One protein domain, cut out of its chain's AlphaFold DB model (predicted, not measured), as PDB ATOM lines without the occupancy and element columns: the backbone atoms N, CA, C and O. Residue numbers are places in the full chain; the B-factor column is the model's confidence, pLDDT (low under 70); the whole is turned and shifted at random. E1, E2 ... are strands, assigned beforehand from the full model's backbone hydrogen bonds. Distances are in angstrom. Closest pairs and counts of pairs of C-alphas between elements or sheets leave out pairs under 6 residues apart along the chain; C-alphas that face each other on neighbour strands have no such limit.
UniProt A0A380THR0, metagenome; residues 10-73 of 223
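AT A GLANCE: This is residues 10 to 73 of the 223 residues of a protein of metagenome (UniProt A0A380THR0). Look for one strongly twisted sheet of four antiparallel strands, in which E3 bends by 91 degrees at residue 54; a long loop, residues 16 to 36, arches past edge strand E1, its residues 27 to 28 pairing with 12 to 13. The sheet is a meander, each strand the antiparallel neighbour of the one before, ordered E1 E2 E3 E4 as along the chain. The 64 printed residues, all strand in class, have no named helix. The whole is compact, radius of gyration of the C-alphas 11.1 A, spanning 28 by 26 by 20 A.

HOW THE PARTS SIT: Start at the inner hairpin, E2, residues 37 to 44, and E3, residues 51 to 62, antiparallel at 116 degrees; N 38 and O 57, 2.8 A apart, are within hydrogen-bond range. Edge strand E1, residues 10 to 15, is antiparallel to E2 at 154 degrees, with N 12 and O 41 within hydrogen-bond range at 2.9 A. Edge strand E4, residues 65 to 72, is antiparallel to E3 at 136 degrees, with N 58 and O 68 within hydrogen-bond range at 2.9 A. E1 and E4 are apart.

IN THESE COORDINATES: Find C-alpha 10 at (29.809, 18.247, -44.297); E1 runs 16.7 A from there. E2 covers 22.3 A and E3 22.7 A. E4 covers 19.9 A to C-alpha 72 at (33.100, 27.712, -60.728).

THE WHOLE: The C-alphas farthest apart, of Pro 22 and Pro 64, are 32.1 A apart. The printed part has no cut; E1 to E2 is a long link. Residue 73 is under pLDDT 70.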
ATOM      1  N   PHE A  10      29.905  16.941 -44.931       95.19
ATOM      2  CA  PHE A  10      29.809  18.247 -44.297       95.19
ATOM      3  C   PHE A  10      30.149  19.324 -45.322       95.19
ATOM      4  O   PHE A  10      31.220  19.289 -45.931       95.19
ATOM      5  N   TYR A  11      29.210  20.247 -45.522       95.38
ATOM      6  CA  TYR A  11      29.335  21.342 -46.474       95.38
ATOM      7  C   TYR A  11      29.581  22.645 -45.737       95.38
ATOM      8  O   TYR A  11      28.811  23.018 -44.846       95.38
ATOM      9  N   GLU A  12      30.607  23.352 -46.177       96.62
ATOM     10  CA  GLU A  12      30.847  24.735 -45.809       96.62
ATOM     11  C   GLU A  12      30.656  25.623 -47.045       96.62
ATOM     12  O   GLU A  12      30.855  25.202 -48.189       96.62
ATOM     13  N   PHE A  13      30.249  26.860 -46.800       96.31
ATOM     14  CA  PHE A  13      29.925  27.864 -47.796       96.31
ATOM     15  C   PHE A  13      30.756  29.105 -47.485       96.31
ATOM     16  O   PHE A  13      30.572  29.728 -46.437       96.31
ATOM     17  N   ILE A  14      31.686  29.440 -48.372       96.31
ATOM     18  CA  ILE A  14      32.527  30.640 -48.258       96.31
ATOM     19  C   ILE A  14      31.998  31.673 -49.251       96.31
ATOM     20  O   ILE A  14      31.882  31.309 -50.422       96.31
ATOM     21  N   PRO A  15      31.630  32.904 -48.847       94.12
ATOM     22  CA  PRO A  15      31.241  33.940 -49.800       94.12
ATOM     23  C   PRO A  15      32.321  34.079 -50.872       94.12
ATOM     24  O   PRO A  15      33.505  34.113 -50.543       94.12
ATOM     25  N   VAL A  16      31.939  34.104 -52.152       86.31
ATOM     26  CA  VAL A  16      32.925  34.113 -53.253       86.31
ATOM     27  C   VAL A  16      33.889  35.297 -53.132       86.31
ATOM     28  O   VAL A  16      35.081  35.127 -53.359       86.31
ATOM     29  N   GLU A  17      33.390  36.450 -52.689       81.88
ATOM     30  CA  GLU A  17      34.157  37.680 -52.434       81.88
ATOM     31  C   GLU A  17      35.245  37.511 -51.359       81.88
ATOM     32  O   GLU A  17      36.245  38.221 -51.362       81.88
ATOM     33  N   GLU A  18      35.080  36.555 -50.441       87.00
ATOM     34  CA  GLU A  18      36.042  36.279 -49.373       87.00
ATOM     35  C   GLU A  18      36.985  35.121 -49.709       87.00
ATOM     36  O   GLU A  18      37.881  34.840 -48.920       87.00
ATOM     37  N   LEU A  19      36.816  34.423 -50.839       82.81
ATOM     38  CA  LEU A  19      37.485  33.142 -51.094       82.81
ATOM     39  C   LEU A  19      39.021  33.209 -51.014       82.81
ATOM     40  O   LEU A  19      39.639  32.261 -50.524       82.81
ATOM     41  N   ASP A  20      39.612  34.324 -51.447       77.69
ATOM     42  CA  ASP A  20      41.062  34.561 -51.427       77.69
ATOM     43  C   ASP A  20      41.557  35.234 -50.128       77.69
ATOM     44  O   ASP A  20      42.754  35.488 -49.959       77.69
ATOM     45  N   SER A  21      40.654  35.519 -49.182       82.25
ATOM     46  CA  SER A  21      41.010  36.050 -47.864       82.25
ATOM     47  C   SER A  21      41.871  35.043 -47.092       82.25
ATOM     48  O   SER A  21      41.600  33.841 -47.125       82.25
ATOM     49  N   PRO A  22      42.872  35.492 -46.309       81.94
ATOM     50  CA  PRO A  22      43.640  34.599 -45.440       81.94
ATOM     51  C   PRO A  22      42.784  33.932 -44.352       81.94
ATOM     52  O   PRO A  22      43.193  32.915 -43.791       81.94
ATOM     53  N   ASN A  23      41.617  34.498 -44.029       91.31
ATOM     54  CA  ASN A  23      40.677  33.930 -43.068       91.31
ATOM     55  C   ASN A  23      39.228  34.210 -43.511       91.31
ATOM     56  O   ASN A  23      38.613  35.146 -42.997       91.31
ATOM     57  N   PRO A  24      38.701  33.450 -44.489       93.75
ATOM     58  CA  PRO A  24      37.358  33.661 -45.004       93.75
ATOM     59  C   PRO A  24      36.302  33.223 -43.995       93.75
ATOM     60  O   PRO A  24      36.464  32.219 -43.290       93.75
ATOM     61  N   THR A  25      35.172  33.917 -43.987       95.56
ATOM     62  CA  THR A  25      33.998  33.503 -43.227       95.56
ATOM     63  C   THR A  25      33.456  32.195 -43.799       95.56
ATOM     64  O   THR A  25      33.180  32.066 -44.991       95.56
ATOM     65  N   ARG A  26      33.307  31.191 -42.932       96.44
ATOM     66  CA  ARG A  26      32.803  29.863 -43.294       96.44
ATOM     67  C   ARG A  26      31.418  29.667 -42.708       96.44
ATOM     68  O   ARG A  26      31.248  29.549 -41.495       96.44
ATOM     69  N   HIS A  27      30.426  29.609 -43.580       97.00
ATOM     70  CA  HIS A  27      29.060  29.273 -43.212       97.00
ATOM     71  C   HIS A  27      28.848  27.767 -43.346       97.00
ATOM     72  O   HIS A  27      29.480  27.106 -44.162       97.00
ATOM     73  N   TRP A  28      27.921  27.217 -42.579       94.94
ATOM     74  CA  TRP A  28      27.357  25.889 -42.817       94.94
ATOM     75  C   TRP A  28      25.890  26.073 -43.207       94.94
ATOM     76  O   TRP A  28      25.377  27.192 -43.208       94.94
ATOM     77  N   ILE A  29      25.184  24.998 -43.548       93.25
ATOM     78  CA  ILE A  29      23.838  25.127 -44.131       93.25
ATOM     79  C   ILE A  29      22.838  25.923 -43.264       93.25
ATOM     80  O   ILE A  29      21.944  26.564 -43.806       93.25
ATOM     81  N   GLY A  30      22.999  25.936 -41.937       92.75
ATOM     82  CA  GLY A  30      22.152  26.717 -41.031       92.75
ATOM     83  C   GLY A  30      22.519  28.196 -40.914       92.75
ATOM     84  O   GLY A  30      21.704  28.968 -40.414       92.75
ATOM     85  N   THR A  31      23.702  28.610 -41.376       95.62
ATOM     86  CA  THR A  31      24.147  30.017 -41.376       95.62
ATOM     87  C   THR A  31      24.310  30.603 -42.775       95.62
ATOM     88  O   THR A  31      24.546  31.801 -42.893       95.62
ATOM     89  N   ALA A  32      24.190  29.798 -43.832       94.56
ATOM     90  CA  ALA A  32      24.232  30.271 -45.210       94.56
ATOM     91  C   ALA A  32      22.953  31.049 -45.577       94.56
ATOM     92  O   ALA A  32      21.833  30.687 -45.190       94.56
ATOM     93  N   GLU A  33      23.105  32.124 -46.343       93.88
ATOM     94  CA  GLU A  33      22.028  33.033 -46.738       93.88
ATOM     95  C   GLU A  33      21.578  32.805 -48.179       93.88
ATOM     96  O   GLU A  33      22.342  32.408 -49.054       93.88
ATOM     97  N   THR A  34      20.290  33.020 -48.436       93.06
ATOM     98  CA  THR A  34      19.769  32.980 -49.804       93.06
ATOM     99  C   THR A  34      20.209  34.222 -50.568       93.06
ATOM    100  O   THR A  34      20.267  35.303 -49.992       93.06
ATOM    101  N   GLY A  35      20.459  34.091 -51.871       84.00
ATOM    102  CA  GLY A  35      20.859  35.226 -52.715       84.00
ATOM    103  C   GLY A  35      22.366  35.503 -52.753       84.00
ATOM    104  O   GLY A  35      22.818  36.163 -53.682       84.00
ATOM    105  N   VAL A  36      23.140  34.939 -51.825       89.69
ATOM    106  CA  VAL A  36      24.604  35.056 -51.792       89.69
ATOM    107  C   VAL A  36      25.247  33.948 -52.630       89.69
ATOM    108  O   VAL A  36      24.805  32.794 -52.606       89.69
ATOM    109  N   ASN A  37      26.286  34.302 -53.388       89.19
ATOM    110  CA  ASN A  37      27.113  33.346 -54.118       89.19
ATOM    111  C   ASN A  37      28.225  32.823 -53.200       89.19
ATOM    112  O   ASN A  37      29.016  33.597 -52.662       89.19
ATOM    113  N   TYR A  38      28.316  31.503 -53.067       94.50
ATOM    114  CA  TYR A  38      29.293  30.826 -52.222       94.50
ATOM    115  C   TYR A  38      30.183  29.886 -53.030       94.50
ATOM    116  O   TYR A  38      29.697  29.151 -53.883       94.50
ATOM    117  N   ALA A  39      31.469  29.833 -52.705       93.12
ATOM    118  CA  ALA A  39      32.318  28.694 -53.013       93.12
ATOM    119  C   ALA A  39      31.940  27.512 -52.109       93.12
ATOM    120  O   ALA A  39      31.834  27.658 -50.886       93.12
ATOM    121  N   LEU A  40      31.742  26.339 -52.713       93.56
ATOM    122  CA  LEU A  40      31.383  25.131 -51.976       93.56
ATOM    123  C   LEU A  40      32.634  24.399 -51.482       93.56
ATOM    124  O   LEU A  40      33.521  24.039 -52.262       93.56
ATOM    125  N   VAL A  41      32.673  24.139 -50.180       95.00
ATOM    126  CA  VAL A  41      33.754  23.420 -49.509       95.00
ATOM    127  C   VAL A  41      33.199  22.144 -48.890       95.00
ATOM    128  O   VAL A  41      32.110  22.139 -48.316       95.00
ATOM    129  N   LEU A  42      33.934  21.044 -49.034       94.94
ATOM    130  CA  LEU A  42      33.470  19.712 -48.679       94.94
ATOM    131  C   LEU A  42      34.447  18.989 -47.760       94.94
ATOM    132  O   LEU A  42      35.642  18.873 -48.043       94.94
ATOM    133  N   THR A  43      33.887  18.420 -46.700       96.25
ATOM    134  CA  THR A  43      34.543  17.427 -45.852       96.25
ATOM    135  C   THR A  43      33.784  16.106 -45.945       96.25
ATOM    136  O   THR A  43      32.552  16.085 -45.888       96.25
ATOM    137  N   THR A  44      34.507  14.994 -46.109       94.75
ATOM    138  CA  THR A  44      33.919  13.651 -46.250       94.75
ATOM    139  C   THR A  44      34.699  12.606 -45.461       94.75
ATOM    140  O   THR A  44      35.913  12.712 -45.285       94.75
ATOM    141  N   CYS A  45      34.027  11.514 -45.092       93.38
ATOM    142  CA  CYS A  45      34.677  10.347 -44.489       93.38
ATOM    143  C   CYS A  45      35.684   9.635 -45.418       93.38
ATOM    144  O   CYS A  45      36.443   8.793 -44.948       93.38
ATOM    145  N   ALA A  46      35.719   9.965 -46.714       92.88
ATOM    146  CA  ALA A  46      36.665   9.410 -47.684       92.88
ATOM    147  C   ALA A  46      38.024  10.141 -47.711       92.88
ATOM    148  O   ALA A  46      38.874   9.823 -48.539       92.88
ATOM    149  N   GLY A  47      38.242  11.113 -46.815       91.31
ATOM    150  CA  GLY A  47      39.532  11.790 -46.653       91.31
ATOM    151  C   GLY A  47      39.639  13.164 -47.317       91.31
ATOM    152  O   GLY A  47      40.727  13.730 -47.339       91.31
ATOM    153  N   LEU A  48      38.535  13.728 -47.820       93.88
ATOM    154  CA  LEU A  48      38.483  15.158 -48.148       93.88
ATOM    155  C   LEU A  48      38.244  15.961 -46.868       93.88
ATOM    156  O   LEU A  48      37.280  15.686 -46.157       93.88
ATOM    157  N   TRP A  49      39.094  16.952 -46.607       95.00
ATOM    158  CA  TRP A  49      39.020  17.824 -45.434       95.00
ATOM    159  C   TRP A  49      39.063  19.276 -45.879       95.00
ATOM    160  O   TRP A  49      40.061  19.699 -46.461       95.00
ATOM    161  N   ALA A  50      37.984  20.016 -45.621       93.56
ATOM    162  CA  ALA A  50      37.830  21.416 -46.015       93.56
ATOM    163  C   ALA A  50      38.233  21.676 -47.484       93.56
ATOM    164  O   ALA A  50      38.837  22.701 -47.806       93.56
ATOM    165  N   TYR A  51      37.915  20.732 -48.376       91.62
ATOM    166  CA  TYR A  51      38.330  20.777 -49.772       91.62
ATOM    167  C   TYR A  51      37.407  21.693 -50.572       91.62
ATOM    168  O   TYR A  51      36.205  21.442 -50.659       91.62
ATOM    169  N   VAL A  52      37.960  22.743 -51.178       89.62
ATOM    170  CA  VAL A  52      37.214  23.619 -52.089       89.62
ATOM    171  C   VAL A  52      36.902  22.827 -53.359       89.62
ATOM    172  O   VAL A  52      37.806  22.508 -54.127       89.62
ATOM    173  N   ILE A  53      35.624  22.502 -53.587       88.19
ATOM    174  CA  ILE A  53      35.183  21.716 -54.758       88.19
ATOM    175  C   ILE A  53      35.505  22.458 -56.061       88.19
ATOM    176  O   ILE A  53      35.780  21.847 -57.096       88.19
ATOM    177  N   GLY A  54      35.476  23.787 -55.996       80.75
ATOM    178  CA  GLY A  54      35.709  24.664 -57.129       80.75
ATOM    179  C   GLY A  54      34.439  25.059 -57.876       80.75
ATOM    180  O   GLY A  54      34.540  25.699 -58.916       80.75
ATOM    181  N   ASP A  55      33.262  24.707 -57.358       87.19
ATOM    182  CA  ASP A  55      31.962  25.177 -57.843       87.19
ATOM    183  C   ASP A  55      31.505  26.391 -57.022       87.19
ATOM    184  O   ASP A  55      31.724  26.445 -55.806       87.19
ATOM    185  N   THR A  56      30.841  27.344 -57.678       88.38
ATOM    186  CA  THR A  56      30.075  28.391 -56.994       88.38
ATOM    187  C   THR A  56      28.598  28.029 -56.996       88.38
ATOM    188  O   THR A  56      28.056  27.515 -57.980       88.38
ATOM    189  N   VAL A  57      27.943  28.257 -55.864       92.94
ATOM    190  CA  VAL A  57      26.546  27.909 -55.637       92.94
ATOM    191  C   VAL A  57      25.809  29.049 -54.955       92.94
ATOM    192  O   VAL A  57      26.373  29.782 -54.147       92.94
ATOM    193  N   ARG A  58      24.510  29.136 -55.215       94.06
ATOM    194  CA  ARG A  58      23.584  30.005 -54.493       94.06
ATOM    195  C   ARG A  58      22.533  29.165 -53.790       94.06
ATOM    196  O   ARG A  58      21.942  28.269 -54.400       94.06
ATOM    197  N   LEU A  59      22.277  29.466 -52.520       94.56
ATOM    198  CA  LEU A  59      21.166  28.876 -51.783       94.56
ATOM    199  C   LEU A  59      19.858  29.522 -52.255       94.56
ATOM    200  O   LEU A  59      19.696  30.740 -52.181       94.56
ATOM    201  N   ILE A  60      18.945  28.704 -52.776       93.06
ATOM    202  CA  ILE A  60      17.633  29.140 -53.278       93.06
ATOM    203  C   ILE A  60      16.559  28.919 -52.208       93.06
ATOM    204  O   ILE A  60      15.680  29.754 -52.033       93.06
ATOM    205  N   ASP A  61      16.662  27.827 -51.444       92.12
ATOM    206  CA  ASP A  61      15.737  27.496 -50.358       92.12
ATOM    207  C   ASP A  61      16.492  26.859 -49.201       92.12
ATOM    208  O   ASP A  61      17.510  26.200 -49.415       92.12
ATOM    209  N   ARG A  62      15.966  27.027 -47.986       88.62
ATOM    210  CA  ARG A  62      16.538  26.468 -46.751       88.62
ATOM    211  C   ARG A  62      15.865  25.171 -46.302       88.62
ATOM    212  O   ARG A  62      16.529  24.350 -45.680       88.62
ATOM    213  N   ASP A  63      14.590  24.970 -46.640       88.31
ATOM    214  CA  ASP A  63      13.827  23.779 -46.253       88.31
ATOM    215  C   ASP A  63      12.874  23.308 -47.377       88.31
ATOM    216  O   ASP A  63      11.852  23.952 -47.625       88.31
ATOM    217  N   PRO A  64      13.201  22.218 -48.101       89.81
ATOM    218  CA  PRO A  64      14.484  21.521 -48.057       89.81
ATOM    219  C   PRO A  64      15.605  22.402 -48.641       89.81
ATOM    220  O   PRO A  64      15.347  23.195 -49.548       89.81
ATOM    221  N   PRO A  65      16.863  22.245 -48.197       91.75
ATOM    222  CA  PRO A  65      17.967  23.047 -48.702       91.75
ATOM    223  C   PRO A  65      18.204  22.772 -50.191       91.75
ATOM    224  O   PRO A  65      18.524  21.642 -50.590       91.75
ATOM    225  N   ARG A  66      18.047  23.807 -51.023       93.75
ATOM    226  CA  ARG A  66      18.253  23.734 -52.475       93.75
ATOM    227  C   ARG A  66      19.328  24.705 -52.933       93.75
ATOM    228  O   ARG A  66      19.256  25.897 -52.663       93.75
ATOM    229  N   LEU A  67      20.283  24.184 -53.694       92.88
ATOM    230  CA  LEU A  67      21.353  24.941 -54.329       92.88
ATOM    231  C   LEU A  67      21.115  25.073 -55.833       92.88
ATOM    232  O   LEU A  67      20.692  24.116 -56.497       92.88
ATOM    233  N   MET A  68      21.444  26.239 -56.369       89.81
ATOM    234  CA  MET A  68      21.674  26.471 -57.790       89.81
ATOM    235  C   MET A  68      23.177  26.574 -58.016       89.81
ATOM    236  O   MET A  68      23.852  27.275 -57.271       89.81
ATOM    237  N   ILE A  69      23.699  25.860 -59.009       88.00
ATOM    238  CA  ILE A  69      25.093  26.018 -59.425       88.00
ATOM    239  C   ILE A  69      25.155  27.302 -60.248       88.00
ATOM    240  O   ILE A  69      24.428  27.418 -61.231       88.00
ATOM    241  N   THR A  70      25.986  28.248 -59.823       80.44
ATOM    242  CA  THR A  70      26.171  29.561 -60.466       80.44
ATOM    243  C   THR A  70      27.466  29.629 -61.271       80.44
ATOM    244  O   THR A  70      27.722  30.599 -61.970       80.44
ATOM    245  N   GLY A  71      28.318  28.607 -61.174       77.25
ATOM    246  CA  GLY A  71      29.570  28.551 -61.915       77.25
ATOM    247  C   GLY A  71      30.656  27.809 -61.155       77.25
ATOM    248  O   GLY A  71      30.406  26.798 -60.499       77.25
ATOM    249  N   ARG A  72      31.883  28.310 -61.275       73.12
ATOM    250  CA  ARG A  72      33.100  27.712 -60.728       73.12
ATOM    251  C   ARG A  72      33.984  28.791 -60.110       73.12
ATOM    252  O   ARG A  72      34.079  29.882 -60.661       73.12
ATOM    253  N   THR A  73      34.677  28.476 -59.020       62.94
ATOM    254  CA  THR A  73      35.572  29.417 -58.321       62.94
ATOM    255  C   THR A  73      36.784  29.804 -59.164       62.94
ATOM    256  O   THR A  73      37.342  30.873 -58.986       62.94
TER     257      THR A  73